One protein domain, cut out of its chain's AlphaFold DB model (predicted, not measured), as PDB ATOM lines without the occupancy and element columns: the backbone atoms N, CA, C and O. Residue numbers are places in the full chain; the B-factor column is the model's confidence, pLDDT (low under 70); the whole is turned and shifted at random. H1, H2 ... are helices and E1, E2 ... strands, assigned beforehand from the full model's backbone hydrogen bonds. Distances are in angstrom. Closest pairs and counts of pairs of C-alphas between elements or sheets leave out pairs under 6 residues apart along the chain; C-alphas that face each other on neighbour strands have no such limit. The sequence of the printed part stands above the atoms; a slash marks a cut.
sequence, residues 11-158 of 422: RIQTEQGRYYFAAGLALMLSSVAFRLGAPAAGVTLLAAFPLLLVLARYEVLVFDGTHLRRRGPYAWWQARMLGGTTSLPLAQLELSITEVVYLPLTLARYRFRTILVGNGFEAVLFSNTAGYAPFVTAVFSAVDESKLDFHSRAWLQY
ATOM      1  N   ARG A  11     142.088  72.475  28.128       97.06
ATOM      2  CA  ARG A  11     141.715  73.202  29.348       97.06
ATOM      3  C   ARG A  11     140.329  73.807  29.198       97.06
ATOM      4  O   ARG A  11     140.020  74.371  28.152       97.06
ATOM      5  N   ILE A  12     139.525  73.724  30.250       96.94
ATOM      6  CA  ILE A  12     138.198  74.340  30.303       96.94
ATOM      7  C   ILE A  12     137.954  74.941  31.686       96.94
ATOM      8  O   ILE A  12     138.289  74.344  32.707       96.94
ATOM      9  N   GLN A  13     137.363  76.134  31.732       95.00
ATOM     10  CA  GLN A  13     136.919  76.717  32.996       95.00
ATOM     11  C   GLN A  13     135.734  75.918  33.543       95.00
ATOM     12  O   GLN A  13     134.779  75.626  32.816       95.00
ATOM     13  N   THR A  14     135.798  75.551  34.821       90.38
ATOM     14  CA  THR A  14     134.692  74.855  35.496       90.38
ATOM     15  C   THR A  14     133.654  75.841  36.025       90.38
ATOM     16  O   THR A  14     133.796  77.054  35.889       90.38
ATOM     17  N   GLU A  15     132.589  75.327  36.636       83.12
ATOM     18  CA  GLU A  15     131.518  76.131  37.221       83.12
ATOM     19  C   GLU A  15     132.041  77.171  38.238       83.12
ATOM     20  O   GLU A  15     132.414  76.851  39.365       83.12
ATOM     21  N   GLN A  16     132.019  78.446  37.840       87.38
ATOM     22  CA  GLN A  16     132.458  79.593  38.651       87.38
ATOM     23  C   GLN A  16     131.425  80.029  39.704       87.38
ATOM     24  O   GLN A  16     131.704  80.914  40.511       87.38
ATOM     25  N   GLY A  17     130.241  79.403  39.733       84.38
ATOM     26  CA  GLY A  17     129.125  79.797  40.602       84.38
ATOM     27  C   GLY A  17     129.491  79.893  42.086       84.38
ATOM     28  O   GLY A  17     129.010  80.782  42.782       84.38
ATOM     29  N   ARG A  18     130.405  79.038  42.561       86.38
ATOM     30  CA  ARG A  18     130.893  79.053  43.952       86.38
ATOM     31  C   ARG A  18     131.697  80.311  44.278       86.38
ATOM     32  O   ARG A  18     131.516  80.885  45.346       86.38
ATOM     33  N   TYR A  19     132.540  80.756  43.350       91.06
ATOM     34  CA  TYR A  19     133.325  81.977  43.515       91.06
ATOM     35  C   TYR A  19     132.448  83.223  43.434       91.06
ATOM     36  O   TYR A  19     132.616  84.122  44.249       91.06
ATOM     37  N   TYR A  20     131.477  83.261  42.514       87.62
ATOM     38  CA  TYR A  20     130.521  84.369  42.441       87.62
ATOM     39  C   TYR A  20     129.691  84.498  43.716       87.62
ATOM     40  O   TYR A  20     129.493  85.606  44.208       87.62
ATOM     41  N   PHE A  21     129.265  83.372  44.291       83.88
ATOM     42  CA  PHE A  21     128.592  83.379  45.582       83.88
ATOM     43  C   PHE A  21     129.503  83.913  46.699       83.88
ATOM     44  O   PHE A  21     129.111  84.825  47.424       83.88
ATOM     45  N   ALA A  22     130.734  83.398  46.814       88.50
ATOM     46  CA  ALA A  22     131.694  83.864  47.819       88.50
ATOM     47  C   ALA A  22     132.012  85.363  47.670       88.50
ATOM     48  O   ALA A  22     132.131  86.075  48.664       88.50
ATOM     49  N   ALA A  23     132.105  85.853  46.432       90.19
ATOM     50  CA  ALA A  23     132.327  87.260  46.125       90.19
ATOM     51  C   ALA A  23     131.127  88.125  46.561       90.19
ATOM     52  O   ALA A  23     131.315  89.154  47.209       90.19
ATOM     53  N   GLY A  24     129.897  87.679  46.283       85.69
ATOM     54  CA  GLY A  24     128.678  88.337  46.767       85.69
ATOM     55  C   GLY A  24     128.594  88.384  48.296       85.69
ATOM     56  O   GLY A  24     128.248  89.417  48.867       85.69
ATOM     57  N   LEU A  25     128.985  87.299  48.970       86.56
ATOM     58  CA  LEU A  25     129.063  87.244  50.430       86.56
ATOM     59  C   LEU A  25     130.109  88.224  50.987       86.56
ATOM     60  O   LEU A  25     129.829  88.926  51.954       86.56
ATOM     61  N   ALA A  26     131.291  88.312  50.369       91.88
ATOM     62  CA  ALA A  26     132.337  89.242  50.789       91.88
ATOM     63  C   ALA A  26     131.873  90.708  50.704       91.88
ATOM     64  O   ALA A  26     132.089  91.473  51.643       91.88
ATOM     65  N   LEU A  27     131.160  91.084  49.632       89.50
ATOM     66  CA  LEU A  27     130.556  92.416  49.499       89.50
ATOM     67  C   LEU A  27     129.514  92.694  50.588       89.50
ATOM     68  O   LEU A  27     129.495  93.781  51.165       89.50
ATOM     69  N   MET A  28     128.662  91.713  50.893       86.62
ATOM     70  CA  MET A  28     127.669  91.845  51.959       86.62
ATOM     71  C   MET A  28     128.340  92.060  53.323       86.62
ATOM     72  O   MET A  28     128.005  93.011  54.030       86.62
ATOM     73  N   LEU A  29     129.312  91.218  53.680       90.50
ATOM     74  CA  LEU A  29     130.030  91.323  54.953       90.50
ATOM     75  C   LEU A  29     130.829  92.629  55.053       90.50
ATOM     76  O   LEU A  29     130.901  93.220  56.127       90.50
ATOM     77  N   SER A  30     131.380  93.110  53.935       92.06
ATOM     78  CA  SER A  30     132.040  94.414  53.858       92.06
ATOM     79  C   SER A  30     131.087  95.556  54.229       92.06
ATOM     80  O   SER A  30     131.414  96.374  55.088       92.06
ATOM     81  N   SER A  31     129.882  95.568  53.647       85.56
ATOM     82  CA  SER A  31     128.841  96.561  53.950       85.56
ATOM     83  C   SER A  31     128.449  96.553  55.433       85.56
ATOM     84  O   SER A  31     128.367  97.606  56.069       85.56
ATOM     85  N   VAL A  32     128.283  95.360  56.018       87.44
ATOM     86  CA  VAL A  32     128.001  95.210  57.455       87.44
ATOM     87  C   VAL A  32     129.154  95.745  58.309       87.44
ATOM     88  O   VAL A  32     128.913  96.477  59.266       87.44
ATOM     89  N   ALA A  33     130.405  95.444  57.959       92.88
ATOM     90  CA  ALA A  33     131.569  95.902  58.713       92.88
ATOM     91  C   ALA A  33     131.712  97.435  58.718       92.88
ATOM     92  O   ALA A  33     132.007  98.015  59.764       92.88
ATOM     93  N   PHE A  34     131.446  98.107  57.591       90.44
ATOM     94  CA  PHE A  34     131.437  99.575  57.544       90.44
ATOM     95  C   PHE A  34     130.387 100.176  58.483       90.44
ATOM     96  O   PHE A  34     130.670 101.152  59.172       90.44
ATOM     97  N   ARG A  35     129.201  99.565  58.561       86.12
ATOM     98  CA  ARG A  35     128.117 100.015  59.449       86.12
ATOM     99  C   ARG A  35     128.430  99.828  60.927       86.12
ATOM    100  O   ARG A  35     128.064 100.673  61.733       86.12
ATOM    101  N   LEU A  36     129.139  98.759  61.278       93.69
ATOM    102  CA  LEU A  36     129.588  98.504  62.649       93.69
ATOM    103  C   LEU A  36     130.781  99.381  63.074       93.69
ATOM    104  O   LEU A  36     131.363  99.142  64.128       93.69
ATOM    105  N   GLY A  37     131.185 100.367  62.265       93.81
ATOM    106  CA  GLY A  37     132.332 101.222  62.570       93.81
ATOM    107  C   GLY A  37     133.675 100.492  62.479       93.81
ATOM    108  O   GLY A  37     134.651 100.933  63.080       93.81
ATOM    109  N   ALA A  38     133.747  99.390  61.722       97.06
ATOM    110  CA  ALA A  38     134.959  98.600  61.502       97.06
ATOM    111  C   ALA A  38     135.493  98.781  60.062       97.06
ATOM    112  O   ALA A  38     135.502  97.829  59.272       97.06
ATOM    113  N   PRO A  39     135.963  99.988  59.678       95.00
ATOM    114  CA  PRO A  39     136.321 100.298  58.295       95.00
ATOM    115  C   PRO A  39     137.476  99.440  57.772       95.00
ATOM    116  O   PRO A  39     137.462  99.057  56.608       95.00
ATOM    117  N   ALA A  40     138.441  99.063  58.620       95.31
ATOM    118  CA  ALA A  40     139.546  98.191  58.217       95.31
ATOM    119  C   ALA A  40     139.056  96.804  57.754       95.31
ATOM    120  O   ALA A  40     139.484  96.301  56.710       95.31
ATOM    121  N   ALA A  41     138.107  96.204  58.483       95.38
ATOM    122  CA  ALA A  41     137.483  94.940  58.093       95.38
ATOM    123  C   ALA A  41     136.626  95.108  56.829       95.38
ATOM    124  O   ALA A  41     136.704  94.279  55.921       95.38
ATOM    125  N   GLY A  42     135.877  96.214  56.734       94.00
ATOM    126  CA  GLY A  42     135.099  96.573  55.548       94.00
ATOM    127  C   GLY A  42     135.952  96.645  54.285       94.00
ATOM    128  O   GLY A  42     135.637  95.975  53.300       94.00
ATOM    129  N   VAL A  43     137.065  97.383  54.330       94.56
ATOM    130  CA  VAL A  43     138.016  97.512  53.215       94.56
ATOM    131  C   VAL A  43     138.643  96.164  52.864       94.56
ATOM    132  O   VAL A  43     138.731  95.824  51.687       94.56
ATOM    133  N   THR A  44     139.024  95.360  53.861       96.62
ATOM    134  CA  THR A  44     139.627  94.035  53.627       96.62
ATOM    135  C   THR A  44     138.663  93.092  52.900       96.62
ATOM    136  O   THR A  44     139.034  92.453  51.915       96.62
ATOM    137  N   LEU A  45     137.404  93.032  53.340       95.75
ATOM    138  CA  LEU A  45     136.364  92.212  52.710       95.75
ATOM    139  C   LEU A  45     135.988  92.727  51.315       95.75
ATOM    140  O   LEU A  45     135.776  91.930  50.400       95.75
ATOM    141  N   LEU A  46     135.974  94.049  51.121       92.88
ATOM    142  CA  LEU A  46     135.769  94.658  49.808       92.88
ATOM    143  C   LEU A  46     136.909  94.295  48.848       92.88
ATOM    144  O   LEU A  46     136.658  93.943  47.699       92.88
ATOM    145  N   ALA A  47     138.156  94.315  49.324       95.19
ATOM    146  CA  ALA A  47     139.330  93.921  48.549       95.19
ATOM    147  C   ALA A  47     139.347  92.417  48.210       95.19
ATOM    148  O   ALA A  47     139.916  92.018  47.191       95.19
ATOM    149  N   ALA A  48     138.676  91.575  49.004       95.75
ATOM    150  CA  ALA A  48     138.524  90.153  48.703       95.75
ATOM    151  C   ALA A  48     137.609  89.892  47.490       95.75
ATOM    152  O   ALA A  48     137.796  88.889  46.802       95.75
ATOM    153  N   PHE A  49     136.659  90.782  47.177       94.00
ATOM    154  CA  PHE A  49     135.762  90.639  46.022       94.00
ATOM    155  C   PHE A  49     136.508  90.486  44.682       94.00
ATOM    156  O   PHE A  49     136.347  89.442  44.038       94.00
ATOM    157  N   PRO A  50     137.348  91.446  44.239       95.00
ATOM    158  CA  PRO A  50     138.073  91.302  42.978       95.00
ATOM    159  C   PRO A  50     139.055  90.127  43.018       95.00
ATOM    160  O   PRO A  50     139.217  89.443  42.007       95.00
ATOM    161  N   LEU A  51     139.652  89.829  44.179       95.56
ATOM    162  CA  LEU A  51     140.521  88.666  44.348       95.56
ATOM    163  C   LEU A  51     139.763  87.361  44.075       95.56
ATOM    164  O   LEU A  51     140.245  86.537  43.306       95.56
ATOM    165  N   LEU A  52     138.561  87.178  44.629       95.19
ATOM    166  CA  LEU A  52     137.740  85.983  44.399       95.19
ATOM    167  C   LEU A  52     137.350  85.820  42.924       95.19
ATOM    168  O   LEU A  52     137.372  84.700  42.413       95.19
ATOM    169  N   LEU A  53     137.059  86.919  42.220       93.50
ATOM    170  CA  LEU A  53     136.806  86.889  40.775       93.50
ATOM    171  C   LEU A  53     138.060  86.512  39.972       93.50
ATOM    172  O   LEU A  53     137.968  85.784  38.983       93.50
ATOM    173  N   VAL A  54     139.236  86.973  40.401       95.19
ATOM    174  CA  VAL A  54     140.521  86.575  39.813       95.19
ATOM    175  C   VAL A  54     140.791  85.091  40.075       95.19
ATOM    176  O   VAL A  54     141.093  84.361  39.135       95.19
ATOM    177  N   LEU A  55     140.603  84.611  41.307       95.19
ATOM    178  CA  LEU A  55     140.751  83.199  41.677       95.19
ATOM    179  C   LEU A  55     139.797  82.290  40.886       95.19
ATOM    180  O   LEU A  55     140.207  81.212  40.456       95.19
ATOM    181  N   ALA A  56     138.575  82.749  40.601       93.75
ATOM    182  CA  ALA A  56     137.610  82.023  39.774       93.75
ATOM    183  C   ALA A  56     138.134  81.710  38.363       93.75
ATOM    184  O   ALA A  56     137.765  80.691  37.777       93.75
ATOM    185  N   ARG A  57     139.009  82.563  37.807       93.81
ATOM    186  CA  ARG A  57     139.629  82.337  36.490       93.81
ATOM    187  C   ARG A  57     140.669  81.221  36.498       93.81
ATOM    188  O   ARG A  57     140.928  80.648  35.440       93.81
ATOM    189  N   TYR A  58     141.236  80.912  37.663       95.12
ATOM    190  CA  TYR A  58     142.214  79.841  37.843       95.12
ATOM    191  C   TYR A  58     141.574  78.486  38.160       95.12
ATOM    192  O   TYR A  58     142.288  77.485  38.199       95.12
ATOM    193  N   GLU A  59     140.251  78.428  38.349       95.31
ATOM    194  CA  GLU A  59     139.538  77.161  38.487       95.31
ATOM    195  C   GLU A  59     139.310  76.526  37.109       95.31
ATOM    196  O   GLU A  59     138.400  76.882  36.350       95.31
ATOM    197  N   VAL A  60     140.186  75.586  36.771       96.56
ATOM    198  CA  VAL A  60     140.281  74.993  35.438       96.56
ATOM    199  C   VAL A  60     140.313  73.476  35.560       96.56
ATOM    200  O   VAL A  60     141.041  72.906  36.374       96.56
ATOM    201  N   LEU A  61     139.549  72.806  34.704       97.50
ATOM    202  CA  LEU A  61     139.684  71.382  34.458       97.50
ATOM    203  C   LEU A  61     140.642  71.175  33.286       97.50
ATOM    204  O   LEU A  61     140.487  71.771  32.220       97.50
ATOM    205  N   VAL A  62     141.647  70.341  33.511       97.62
ATOM    206  CA  VAL A  62     142.698  70.025  32.549       97.62
ATOM    207  C   VAL A  62     142.571  68.565  32.144       97.62
ATOM    208  O   VAL A  62     142.396  67.705  33.004       97.62
ATOM    209  N   PHE A  63     142.679  68.300  30.847       97.88
ATOM    210  CA  PHE A  63     142.759  66.962  30.284       97.88
ATOM    211  C   PHE A  63     144.085  66.813  29.539       97.88
ATOM    212  O   PHE A  63     144.409  67.627  28.673       97.88
ATOM    213  N   ASP A  64     144.856  65.795  29.908       96.62
ATOM    214  CA  ASP A  64     146.177  65.497  29.339       96.62
ATOM    215  C   ASP A  64     146.173  64.256  28.428       96.62
ATOM    216  O   ASP A  64     147.229  63.726  28.112       96.62
ATOM    217  N   GLY A  65     144.994  63.771  28.025       95.69
ATOM    218  CA  GLY A  65     144.838  62.547  27.233       95.69
ATOM    219  C   GLY A  65     144.560  61.302  28.078       95.69
ATOM    220  O   GLY A  65     143.897  60.384  27.605       95.69
ATOM    221  N   THR A  66     144.985  61.276  29.346       96.44
ATOM    222  CA  THR A  66     144.847  60.090  30.219       96.44
ATOM    223  C   THR A  66     144.204  60.391  31.569       96.44
ATOM    224  O   THR A  66     143.603  59.506  32.178       96.44
ATOM    225  N   HIS A  67     144.291  61.632  32.039       97.44
ATOM    226  CA  HIS A  67     143.788  62.090  33.322       97.44
ATOM    227  C   HIS A  67     142.984  63.379  33.167       97.44
ATOM    228  O   HIS A  67     143.357  64.313  32.456       97.44
ATOM    229  N   LEU A  68     141.894  63.451  33.923       97.69
ATOM    230  CA  LEU A  68     141.154  64.673  34.197       97.69
ATOM    231  C   LEU A  68     141.645  65.238  35.526       97.69
ATOM    232  O   LEU A  68     141.540  64.575  36.552       97.69
ATOM    233  N   ARG A  69     142.178  66.459  35.529       97.44
ATOM    234  CA  ARG A  69     142.711  67.112  36.732       97.44
ATOM    235  C   ARG A  69     142.023  68.443  36.963       97.44
ATOM    236  O   ARG A  69     142.097  69.335  36.118       97.44
ATOM    237  N   ARG A  70     141.387  68.609  38.119       96.44
ATOM    238  CA  ARG A  70     140.867  69.903  38.562       96.44
ATOM    239  C   ARG A  70     141.993  70.685  39.236       96.44
ATOM    240  O   ARG A  70     142.603  70.210  40.192       96.44
ATOM    241  N   ARG A  71     142.273  71.879  38.722       96.44
ATOM    242  CA  ARG A  71     143.249  72.824  39.269       96.44
ATOM    243  C   ARG A  71     142.533  74.089  39.711       96.44
ATOM    244  O   ARG A  71     141.581  74.513  39.065       96.44
ATOM    245  N   GLY A  72     143.027  74.676  40.790       95.38
ATOM    246  CA  GLY A  72     142.547  75.945  41.310       95.38
ATOM    247  C   GLY A  72     142.479  75.959  42.839       95.38
ATOM    248  O   GLY A  72     142.622  74.908  43.476       95.38
ATOM    249  N   PRO A  73     142.296  77.146  43.437       94.69
ATOM    250  CA  PRO A  73     142.237  77.315  44.887       94.69
ATOM    251  C   PRO A  73     141.139  76.474  45.536       94.69
ATOM    252  O   PRO A  73     141.362  75.860  46.579       94.69
ATOM    253  N   TYR A  74     139.964  76.403  44.905       91.50
ATOM    254  CA  TYR A  74     138.839  75.640  45.426       91.50
ATOM    255  C   TYR A  74     139.100  74.136  45.342       91.50
ATOM    256  O   TYR A  74     138.879  73.435  46.327       91.50
ATOM    257  N   ALA A  75     139.612  73.632  44.216       92.88
ATOM    258  CA  ALA A  75     140.009  72.230  44.096       92.88
ATOM    259  C   ALA A  75     141.057  71.830  45.143       92.88
ATOM    260  O   ALA A  75     140.927  70.782  45.774       92.88
ATOM    261  N   TRP A  76     142.066  72.680  45.359       95.06
ATOM    262  CA  TRP A  76     143.086  72.473  46.386       95.06
ATOM    263  C   TRP A  76     142.476  72.436  47.791       95.06
ATOM    264  O   TRP A  76     142.722  71.498  48.550       95.06
ATOM    265  N   TRP A  77     141.625  73.412  48.115       93.38
ATOM    266  CA  TRP A  77     140.940  73.480  49.403       93.38
ATOM    267  C   TRP A  77     140.033  72.263  49.624       93.38
ATOM    268  O   TRP A  77     140.082  71.638  50.683       93.38
ATOM    269  N   GLN A  78     139.264  71.869  48.605       88.69
ATOM    270  CA  GLN A  78     138.394  70.694  48.634       88.69
ATOM    271  C   GLN A  78     139.203  69.409  48.866       88.69
ATOM    272  O   GLN A  78     138.802  68.565  49.666       88.69
ATOM    273  N   ALA A  79     140.356  69.261  48.214       91.88
ATOM    274  CA  ALA A  79     141.238  68.117  48.425       91.88
ATOM    275  C   ALA A  79     141.771  68.070  49.860       91.88
ATOM    276  O   ALA A  79     141.716  67.032  50.517       91.88
ATOM    277  N   ARG A  80     142.255  69.210  50.365       94.25
ATOM    278  CA  ARG A  80     142.924  69.305  51.665       94.25
ATOM    279  C   ARG A  80     141.961  69.139  52.837       94.25
ATOM    280  O   ARG A  80     142.294  68.433  53.784       94.25
ATOM    281  N   MET A  81     140.805  69.797  52.775       91.94
ATOM    282  CA  MET A  81     139.850  69.851  53.886       91.94
ATOM    283  C   MET A  81     138.834  68.711  53.833       91.94
ATOM    284  O   MET A  81     138.375  68.239  54.868       91.94
ATOM    285  N   LEU A  82     138.466  68.265  52.628       85.69
ATOM    286  CA  LEU A  82     137.355  67.331  52.424       85.69
ATOM    287  C   LEU A  82     137.813  65.998  51.825       85.69
ATOM    288  O   LEU A  82     136.971  65.144  51.564       85.69
ATOM    289  N   GLY A  83     139.118  65.793  51.613       88.50
ATOM    290  CA  GLY A  83     139.661  64.554  51.048       88.50
ATOM    291  C   GLY A  83     139.146  64.246  49.640       88.50
ATOM    292  O   GLY A  83     139.098  63.083  49.251       88.50
ATOM    293  N   GLY A  84     138.687  65.262  48.900       87.50
ATOM    294  CA  GLY A  84     138.175  65.082  47.544       87.50
ATOM    295  C   GLY A  84     139.289  64.731  46.558       87.50
ATOM    296  O   GLY A  84     140.386  65.287  46.624       87.50
ATOM    297  N   THR A  85     139.000  63.847  45.603       93.81
ATOM    298  CA  THR A  85     139.918  63.549  44.501       93.81
ATOM    299  C   THR A  85     139.952  64.727  43.523       93.81
ATOM    300  O   THR A  85     138.926  65.208  43.044       93.81
ATOM    301  N   THR A  86     141.148  65.235  43.225       95.75
ATOM    302  CA  THR A  86     141.355  66.303  42.224       95.75
ATOM    303  C   THR A  86     141.770  65.761  40.867       95.75
ATOM    304  O   THR A  86     141.817  66.516  39.899       95.75
ATOM    305  N   SER A  87     142.065  64.467  40.785       97.00
ATOM    306  CA  SER A  87     142.503  63.783  39.578       97.00
ATOM    307  C   SER A  87     141.673  62.523  39.376       97.00
ATOM    308  O   SER A  87     141.503  61.747  40.314       97.00
ATOM    309  N   LEU A  88     141.207  62.307  38.151       97.31
ATOM    310  CA  LEU A  88     140.484  61.120  37.715       97.31
ATOM    311  C   LEU A  88     141.192  60.524  36.490       97.31
ATOM    312  O   LEU A  88     141.168  61.141  35.422       97.31
ATOM    313  N   PRO A  89     141.825  59.345  36.612       97.62
ATOM    314  CA  PRO A  89     142.282  58.587  35.455       97.62
ATOM    315  C   PRO A  89     141.097  58.242  34.550       97.62
ATOM    316  O   PRO A  89     140.049  57.819  35.037       97.62
ATOM    317  N   LEU A  90     141.257  58.360  33.235       96.88
ATOM    318  CA  LEU A  90     140.167  58.143  32.280       96.88
ATOM    319  C   LEU A  90     139.650  56.698  32.289       96.88
ATOM    320  O   LEU A  90     138.456  56.456  32.134       96.88
ATOM    321  N   ALA A  91     140.532  55.738  32.582       96.38
ATOM    322  CA  ALA A  91     140.159  54.344  32.810       96.38
ATOM    323  C   ALA A  91     139.175  54.176  33.984       96.38
ATOM    324  O   ALA A  91     138.385  53.238  33.993       96.38
ATOM    325  N   GLN A  92     139.195  55.092  34.958       97.06
ATOM    326  CA  GLN A  92     138.286  55.114  36.107       97.06
ATOM    327  C   GLN A  92     137.045  55.988  35.882       97.06
ATOM    328  O   GLN A  92     136.212  56.066  36.780       97.06
ATOM    329  N   LEU A  93     136.903  56.639  34.722       97.12
ATOM    330  CA  LEU A  93     135.652  57.297  34.359       97.12
ATOM    331  C   LEU A  93     134.560  56.228  34.252       97.12
ATOM    332  O   LEU A  93     134.725  55.239  33.539       97.12
ATOM    333  N   GLU A  94     133.463  56.419  34.971       94.62
ATOM    334  CA  GLU A  94     132.350  55.466  35.037       94.62
ATOM    335  C   GLU A  94     131.189  55.903  34.145       94.62
ATOM    336  O   GLU A  94     130.445  55.072  33.622       94.62
ATOM    337  N   LEU A  95     131.009  57.216  33.990       93.19
ATOM    338  CA  LEU A  95     129.906  57.778  33.231       93.19
ATOM    339  C   LEU A  95     130.205  59.197  32.753       93.19
ATOM    340  O   LEU A  95     130.690  60.038  33.516       93.19
ATOM    341  N   SER A  96     129.800  59.484  31.517       95.62
ATOM    342  CA  SER A  96     129.532  60.846  31.064       95.62
ATOM    343  C   SER A  96     128.053  61.010  30.725       95.62
ATOM    344  O   SER A  96     127.536  60.293  29.865       95.62
ATOM    345  N   ILE A  97     127.391  61.964  31.374       94.75
ATOM    346  CA  ILE A  97     126.025  62.380  31.041       94.75
ATOM    347  C   ILE A  97     126.114  63.744  30.374       94.75
ATOM    348  O   ILE A  97     126.718  64.651  30.942       94.75
ATOM    349  N   THR A  98     125.496  63.928  29.216       95.25
ATOM    350  CA  THR A  98     125.346  65.237  28.582       95.25
ATOM    351  C   THR A  98     123.869  65.576  28.484       95.25
ATOM    352  O   THR A  98     123.172  65.097  27.608       95.25
ATOM    353  N   GLU A  99     123.388  66.451  29.358       93.06
ATOM    354  CA  GLU A  99     122.002  66.919  29.366       93.06
ATOM    355  C   GLU A  99     121.832  68.163  28.491       93.06
ATOM    356  O   GLU A  99     122.696  69.044  28.448       93.06
ATOM    357  N   VAL A 100     120.674  68.283  27.842       88.75
ATOM    358  CA  VAL A 100     120.258  69.528  27.188       88.75
ATOM    359  C   VAL A 100     119.463  70.364  28.188       88.75
ATOM    360  O   VAL A 100     118.354  70.008  28.573       88.75
ATOM    361  N   VAL A 101     120.026  71.498  28.596       88.31
ATOM    362  CA  VAL A 101     119.385  72.467  29.486       88.31
ATOM    363  C   VAL A 101     118.745  73.570  28.650       88.31
ATOM    364  O   VAL A 101     119.414  74.249  27.865       88.31
ATOM    365  N   TYR A 102     117.443  73.757  28.842       80.06
ATOM    366  CA  TYR A 102     116.656  74.799  28.195       80.06
ATOM    367  C   TYR A 102     116.708  76.073  29.035       80.06
ATOM    368  O   TYR A 102     116.386  76.056  30.222       80.06
ATOM    369  N   LEU A 103     117.118  77.179  28.418       79.00
ATOM    370  CA  LEU A 103     117.165  78.492  29.055       79.00
ATOM    371  C   LEU A 103     116.093  79.377  28.405       79.00
ATOM    372  O   LEU A 103     116.281  79.807  27.268       79.00
ATOM    373  N   PRO A 104     114.964  79.650  29.088       67.25
ATOM    374  CA  PRO A 104     113.827  80.342  28.478       67.25
ATOM    375  C   PRO A 104     114.110  81.812  28.125       67.25
ATOM    376  O   PRO A 104     113.392  82.388  27.316       67.25
ATOM    377  N   LEU A 105     115.151  82.418  28.707       69.88
ATOM    378  CA  LEU A 105     115.442  83.854  28.604       69.88
ATOM    379  C   LEU A 105     116.634  84.202  27.693       69.88
ATOM    380  O   LEU A 105     116.974  85.374  27.566       69.88
ATOM    381  N   THR A 106     117.297  83.223  27.068       60.53
ATOM    382  CA  THR A 106     118.489  83.475  26.240       60.53
ATOM    383  C   THR A 106     118.239  83.200  24.759       60.53
ATOM    384  O   THR A 106     117.599  82.216  24.400       60.53
ATOM    385  N   LEU A 107     118.816  84.033  23.880       56.00
ATOM    386  CA  LEU A 107     118.795  83.831  22.419       56.00
ATOM    387  C   LEU A 107     119.370  82.460  22.016       56.00
ATOM    388  O   LEU A 107     118.894  81.831  21.071       56.00
ATOM    389  N   ALA A 108     120.359  81.966  22.770       56.25
ATOM    390  CA  ALA A 108     120.775  80.571  22.719       56.25
ATOM    391  C   ALA A 108     119.712  79.709  23.418       56.25
ATOM    392  O   ALA A 108     119.671  79.635  24.645       56.25
ATOM    393  N   ARG A 109     118.844  79.061  22.631       69.69
ATOM    394  CA  ARG A 109     117.721  78.254  23.144       69.69
ATOM    395  C   ARG A 109     118.153  76.999  23.927       69.69
ATOM    396  O   ARG A 109     117.326  76.412  24.619       69.69
ATOM    397  N   TYR A 110     119.426  76.597  23.845       80.50
ATOM    398  CA  TYR A 110     119.938  75.364  24.452       80.50
ATOM    399  C   TYR A 110     121.360  75.536  24.984       80.50
ATOM    400  O   TYR A 110     122.202  76.179  24.353       80.50
ATOM    401  N   ARG A 111     121.640  74.895  26.115       87.81
ATOM    402  CA  ARG A 111     122.975  74.750  26.701       87.81
ATOM    403  C   ARG A 111     123.198  73.279  27.017       87.81
ATOM    404  O   ARG A 111     122.332  72.661  27.624       87.81
ATOM    405  N   PHE A 112     124.345  72.718  26.655       91.94
ATOM    406  CA  PHE A 112     124.695  71.374  27.114       91.94
ATOM    407  C   PHE A 112     125.325  71.455  28.493       91.94
ATOM    408  O   PHE A 112     126.171  72.319  28.748       91.94
ATOM    409  N   ARG A 113     124.899  70.559  29.373       94.88
ATOM    410  CA  ARG A 113     125.475  70.332  30.690       94.88
ATOM    411  C   ARG A 113     126.073  68.935  30.689       94.88
ATOM    412  O   ARG A 113     125.340  67.955  30.716       94.88
ATOM    413  N   THR A 114     127.396  68.854  30.656       96.62
ATOM    414  CA  THR A 114     128.112  67.576  30.688       96.62
ATOM    415  C   THR A 114     128.612  67.304  32.096       96.62
ATOM    416  O   THR A 114     129.304  68.135  32.678       96.62
ATOM    417  N   ILE A 115     128.271  66.143  32.639       96.06
ATOM    418  CA  ILE A 115     128.687  65.657  33.948       96.06
ATOM    419  C   ILE A 115     129.623  64.471  33.722       96.06
ATOM    420  O   ILE A 115     129.238  63.490  33.090       96.06
ATOM    421  N   LEU A 116     130.847  64.571  34.231       96.88
ATOM    422  CA  LEU A 116     131.854  63.513  34.214       96.88
ATOM    423  C   LEU A 116     131.984  62.951  35.629       96.88
ATOM    424  O   LEU A 116     132.280  63.715  36.555       96.88
ATOM    425  N   VAL A 117     131.758  61.645  35.790       94.56
ATOM    426  CA  VAL A 117     131.744  60.969  37.097       94.56
ATOM    427  C   VAL A 117     132.623  59.722  37.080       94.56
ATOM    428  O   VAL A 117     132.577  58.927  36.138       94.56
ATOM    429  N   GLY A 118     133.405  59.533  38.140       95.00
ATOM    430  CA  GLY A 118     134.103  58.274  38.418       95.00
ATOM    431  C   GLY A 118     134.961  58.362  39.676       95.00
ATOM    432  O   GLY A 118     135.509  59.421  39.960       95.00
ATOM    433  N   ASN A 119     135.070  57.279  40.450       91.12
ATOM    434  CA  ASN A 119     135.940  57.194  41.638       91.12
ATOM    435  C   ASN A 119     135.885  58.430  42.581       91.12
ATOM    436  O   ASN A 119     136.905  59.039  42.921       91.12
ATOM    437  N   GLY A 120     134.672  58.870  42.936       89.06
ATOM    438  CA  GLY A 120     134.442  60.034  43.808       89.06
ATOM    439  C   GLY A 120     134.738  61.406  43.179       89.06
ATOM    440  O   GLY A 120     134.510  62.435  43.817       89.06
ATOM    441  N   PHE A 121     135.207  61.443  41.932       93.50
ATOM    442  CA  PHE A 121     135.384  62.656  41.147       93.50
ATOM    443  C   PHE A 121     134.087  62.995  40.401       93.50
ATOM    444  O   PHE A 121     133.522  62.159  39.699       93.50
ATOM    445  N   GLU A 122     133.636  64.246  40.517       93.62
ATOM    446  CA  GLU A 122     132.482  64.793  39.792       93.62
ATOM    447  C   GLU A 122     132.881  66.139  39.177       93.62
ATOM    448  O   GLU A 122     133.266  67.074  39.896       93.62
ATOM    449  N   ALA A 123     132.768  66.272  37.855       95.06
ATOM    450  CA  ALA A 123     132.951  67.537  37.151       95.06
ATOM    451  C   ALA A 123     131.752  67.886  36.276       95.06
ATOM    452  O   ALA A 123     131.295  67.069  35.487       95.06
ATOM    453  N   VAL A 124     131.281  69.128  36.403       94.50
ATOM    454  CA  VAL A 124     130.178  69.676  35.611       94.50
ATOM    455  C   VAL A 124     130.732  70.740  34.673       94.50
ATOM    456  O   VAL A 124     131.396  71.685  35.104       94.50
ATOM    457  N   LEU A 125     130.455  70.564  33.388       95.62
ATOM    458  CA  LEU A 125     130.890  71.409  32.286       95.62
ATOM    459  C   LEU A 125     129.670  71.943  31.553       95.62
ATOM    460  O   LEU A 125     128.616  71.308  31.520       95.62
ATOM    461  N   PHE A 126     129.830  73.098  30.923       93.19
ATOM    462  CA  PHE A 126     128.743  73.750  30.223       93.19
ATOM    463  C   PHE A 126     129.168  74.240  28.846       93.19
ATOM    464  O   PHE A 126     130.232  74.825  28.710       93.19
ATOM    465  N   SER A 127     128.302  74.100  27.842       92.12
ATOM    466  CA  SER A 127     128.660  74.418  26.452       92.12
ATOM    467  C   SER A 127     128.975  75.880  26.150       92.12
ATOM    468  O   SER A 127     129.532  76.178  25.100       92.12
ATOM    469  N   ASN A 128     128.606  76.800  27.037       89.94
ATOM    470  CA  ASN A 128     128.892  78.224  26.887       89.94
ATOM    471  C   ASN A 128     130.282  78.622  27.406       89.94
ATOM    472  O   ASN A 128     130.658  79.784  27.258       89.94
ATOM    473  N   THR A 129     131.031  77.718  28.043       90.94
ATOM    474  CA  THR A 129     132.391  78.032  28.477       90.94
ATOM    475  C   THR A 129     133.360  77.949  27.301       90.94
ATOM    476  O   THR A 129     133.287  77.058  26.450       90.94
ATOM    477  N   ALA A 130     134.290  78.905  27.250       91.50
ATOM    478  CA  ALA A 130     135.350  78.898  26.252       91.50
ATOM    479  C   ALA A 130     136.152  77.590  26.354       91.50
ATOM    480  O   ALA A 130     136.529  77.162  27.446       91.50
ATOM    481  N   GLY A 131     136.385  76.947  25.209       92.81
ATOM    482  CA  GLY A 131     137.090  75.668  25.145       92.81
ATOM    483  C   GLY A 131     136.224  74.428  25.392       92.81
ATOM    484  O   GLY A 131     136.767  73.330  25.320       92.81
ATOM    485  N   TYR A 132     134.904  74.549  25.611       94.44
ATOM    486  CA  TYR A 132     134.034  73.381  25.813       94.44
ATOM    487  C   TYR A 132     134.119  72.359  24.682       94.44
ATOM    488  O   TYR A 132     134.415  71.197  24.937       94.44
ATOM    489  N   ALA A 133     133.901  72.790  23.436       93.00
ATOM    490  CA  ALA A 133     133.895  71.888  22.290       93.00
ATOM    491  C   ALA A 133     135.213  71.103  22.135       93.00
ATOM    492  O   ALA A 133     135.150  69.876  22.175       93.00
ATOM    493  N   PRO A 134     136.400  71.744  22.038       94.56
ATOM    494  CA  PRO A 134     137.650  70.999  21.911       94.56
ATOM    495  C   PRO A 134     137.961  70.148  23.149       94.56
ATOM    496  O   PRO A 134     138.488  69.052  22.998       94.56
ATOM    497  N   PHE A 135     137.616  70.611  24.358       96.50
ATOM    498  CA  PHE A 135     137.831  69.841  25.584       96.50
ATOM    499  C   PHE A 135     136.992  68.562  25.606       96.50
ATOM    500  O   PHE A 135     137.525  67.471  25.789       96.50
ATOM    501  N   VAL A 136     135.681  68.684  25.399       96.25
ATOM    502  CA  VAL A 136     134.753  67.554  25.453       96.25
ATOM    503  C   VAL A 136     135.007  66.578  24.307       96.25
ATOM    504  O   VAL A 136     134.996  65.375  24.537       96.25
ATOM    505  N   THR A 137     135.313  67.068  23.102       95.25
ATOM    506  CA  THR A 137     135.709  66.203  21.981       95.25
ATOM    507  C   THR A 137     136.979  65.415  22.305       95.25
ATOM    508  O   THR A 137     136.995  64.210  22.076       95.25
ATOM    509  N   ALA A 138     138.000  66.050  22.892       96.06
ATOM    510  CA  ALA A 138     139.222  65.355  23.294       96.06
ATOM    511  C   ALA A 138     138.946  64.283  24.359       96.06
ATOM    512  O   ALA A 138     139.368  63.140  24.199       96.06
ATOM    513  N   VAL A 139     138.181  64.620  25.405       97.06
ATOM    514  CA  VAL A 139     137.806  63.662  26.457       97.06
ATOM    515  C   VAL A 139     137.019  62.495  25.869       97.06
ATOM    516  O   VAL A 139     137.410  61.351  26.059       97.06
ATOM    517  N   PHE A 140     135.949  62.756  25.116       97.00
ATOM    518  CA  PHE A 140     135.105  61.695  24.562       97.00
ATOM    519  C   PHE A 140     135.838  60.829  23.540       97.00
ATOM    520  O   PHE A 140     135.548  59.645  23.458       97.00
ATOM    521  N   SER A 141     136.811  61.376  22.806       96.00
ATOM    522  CA  SER A 141     137.621  60.588  21.866       96.00
ATOM    523  C   SER A 141     138.562  59.593  22.545       96.00
ATOM    524  O   SER A 141     138.977  58.626  21.917       96.00
ATOM    525  N   ALA A 142     138.888  59.821  23.818       96.12
ATOM    526  CA  ALA A 142     139.750  58.949  24.608       96.12
ATOM    527  C   ALA A 142     138.958  57.992  25.522       96.12
ATOM    528  O   ALA A 142     139.542  57.119  26.162       96.12
ATOM    529  N   VAL A 143     137.636  58.165  25.616       95.75
ATOM    530  CA  VAL A 143     136.738  57.359  26.451       95.75
ATOM    531  C   VAL A 143     136.087  56.275  25.603       95.75
ATOM    532  O   VAL A 143     135.655  56.534  24.485       95.75
ATOM    533  N   ASP A 144     135.968  55.070  26.159       94.75
ATOM    534  CA  ASP A 144     135.235  53.982  25.514       94.75
ATOM    535  C   ASP A 144     133.764  54.362  25.255       94.75
ATOM    536  O   ASP A 144     133.091  54.919  26.128       94.75
ATOM    537  N   GLU A 145     133.242  54.041  24.069       93.44
ATOM    538  CA  GLU A 145     131.896  54.447  23.650       93.44
ATOM    539  C   GLU A 145     130.800  53.943  24.608       93.44
ATOM    540  O   GLU A 145     129.793  54.627  24.804       93.44
ATOM    541  N   SER A 146     131.012  52.812  25.292       92.06
ATOM    542  CA  SER A 146     130.061  52.278  26.274       92.06
ATOM    543  C   SER A 146     129.920  53.159  27.526       92.06
ATOM    544  O   SER A 146     128.884  53.114  28.191       92.06
ATOM    545  N   LYS A 147     130.885  54.039  27.830       95.25
ATOM    546  CA  LYS A 147     130.813  55.018  28.939       95.25
ATOM    547  C   LYS A 147     130.094  56.309  28.563       95.25
ATOM    548  O   LYS A 147     129.642  57.041  29.451       95.25
ATOM    549  N   LEU A 148     129.939  56.557  27.267       95.50
ATOM    550  CA  LEU A 148     129.274  57.735  26.740       95.50
ATOM    551  C   LEU A 148     127.761  57.510  26.691       95.50
ATOM    552  O   LEU A 148     127.282  56.517  26.149       95.50
ATOM    553  N   ASP A 149     126.992  58.430  27.268       92.94
ATOM    554  CA  ASP A 149     125.553  58.467  27.020       92.94
ATOM    555  C   ASP A 149     125.253  58.864  25.564       92.94
ATOM    556  O   ASP A 149     126.129  59.284  24.800       92.94
ATOM    557  N   PHE A 150     123.988  58.744  25.168       89.75
ATOM    558  CA  PHE A 150     123.549  59.050  23.812       89.75
ATOM    559  C   PHE A 150     124.008  60.438  23.318       89.75
ATOM    560  O   PHE A 150     124.532  60.577  22.210       89.75
ATOM    561  N   HIS A 151     123.842  61.478  24.137       92.00
ATOM    562  CA  HIS A 151     124.205  62.842  23.763       92.00
ATOM    563  C   HIS A 151     125.724  63.057  23.699       92.00
ATOM    564  O   HIS A 151     126.189  63.769  22.806       92.00
ATOM    565  N   SER A 152     126.504  62.406  24.567       95.00
ATOM    566  CA  SER A 152     127.970  62.431  24.504       95.00
ATOM    567  C   SER A 152     128.491  61.712  23.257       95.00
ATOM    568  O   SER A 152     129.369  62.245  22.577       95.00
ATOM    569  N   ARG A 153     127.892  60.572  22.874       94.50
ATOM    570  CA  ARG A 153     128.191  59.878  21.604       94.50
ATOM    571  C   ARG A 153     127.891  60.757  20.396       94.50
ATOM    572  O   ARG A 153     128.718  60.887  19.494       94.50
ATOM    573  N   ALA A 154     126.730  61.415  20.395       93.12
ATOM    574  CA  ALA A 154     126.373  62.353  19.337       93.12
ATOM    575  C   ALA A 154     127.388  63.503  19.244       93.12
ATOM    576  O   ALA A 154     127.792  63.871  18.143       93.12
ATOM    577  N   TRP A 155     127.849  64.039  20.379       94.31
ATOM    578  CA  TRP A 155     128.887  65.069  20.400       94.31
ATOM    579  C   TRP A 155     130.233  64.565  19.871       94.31
ATOM    580  O   TRP A 155     130.881  65.265  19.097       94.31
ATOM    581  N   LEU A 156     130.643  63.349  20.236       95.00
ATOM    582  CA  LEU A 156     131.862  62.731  19.714       95.00
ATOM    583  C   LEU A 156     131.819  62.623  18.180       95.00
ATOM    584  O   LEU A 156     132.769  63.007  17.500       95.00
ATOM    585  N   GLN A 157     130.695  62.157  17.633       94.31
ATOM    586  CA  GLN A 157     130.531  61.928  16.193       94.31
ATOM    587  C   GLN A 157     130.334  63.234  15.398       94.31
ATOM    588  O   GLN A 157     130.820  63.367  14.268       94.31
ATOM    589  N   TYR A 158     129.620  64.209  15.972       94.94
ATOM    590  CA  TYR A 158     129.075  65.360  15.238       94.94
ATOM    591  C   TYR A 158     129.473  66.732  15.793       94.94
ATOM    592  O   TYR A 158     129.087  67.753  15.225       94.94
TER     593      TYR A 158
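Overview. This is residues 11 to 158 of the 422 residues of the protein "Tetratricopeptide repeat protein" of Chloracidobacterium thermophilum (strain B) (UniProt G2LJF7). Two small sheets stand partly face to face with their strands crossed, and a long helical hairpin, H1 and H2, runs out from this body along the longest axis. H4 packs on both sheets, H5 packs on E5 and H4, and H3 only grazes the sheet E1 E2 E3 E4. You have 148 residues, with five named helices and seven named strands in the order E1 H1 H2 E2 E3 H3 E4 E5 E6 E7 H4 H5; both sheets, ordered E1 E2 E3 E4 and E5 E6 E7, are antiparallel, and the class is mixed. The whole is loose, with a radius of gyration of the C-alphas of 18.4 A, and flat, spanning 61 by 39 by 19 A.

Arrangement. Start at E1, residues 11 to 13, antiparallel to E2, residues 60 to 63; N 12 and O 61 are 2.9 A apart, within hydrogen-bond range. Between them, H1, residues 17 to 35, and H2, residues 39 to 57, form a helical hairpin: they touch, closest at the C-alphas of Ser 30 and Gly 42, 4.1 A, running opposite ways at a shallow tilt of 10 degrees. E2 and E3, residues 67 to 71, form a hairpin, with N 62 and O 69 at 2.8 A. H3, residues 73 to 82, only grazes this sheet with residues 73 to 79. E4, residues 87 to 89, is antiparallel to E3, with N 68 and O 88 at 2.8 A. E5, residues 95 to 102, E6, residues 110 to 118, and E7, residues 121 to 126, form a meander, each strand the antiparallel neighbour of the one before; look at N 99 and O 113, and N 116 and O 123, both 2.8 A. The sheets form a sandwich, two sheets face to face, their strands at 65 degrees. H4, residues 132 to 142, is on both sheets, at heights of 8.7 A over E1 E2 E3 E4 and 10.4 A over E5 E6 E7; there are two layers, helices on one face of a sheet, in H4 on E1 E2 E3 E4, and again in H4 with H5, residues 150 to 158, on E5 E6 E7. H5, residues 150 to 158, is on the same face of E5 E6 E7 and touches H4, closest at the C-alphas of Thr 137 and Leu 156, 5.7 A, about perpendicular at 81 degrees. Every O i to N i+4 pair is within hydrogen-bond range in H1, H3, H4 and H5; in H2, 11 of 15 are.

Along the chain. Find C-alpha 11 at (141.715, 73.202, 29.348), where E1 begins. From C-alpha 17 at (129.125, 79.797, 40.602), H1 runs 27.7 A; H2 runs 28.4 A. E5 is 22.2 A long, E6 26.2 A. H5 ends at C-alpha 158, (129.075, 65.360, 15.238).

Size, cuts and confidence. The C-alphas farthest apart, of Gly 37 and Ser 146, are 61.0 A apart. The printed part has no cut and no long link. Confidence is low at residues 104 to 109, between E5 and E6.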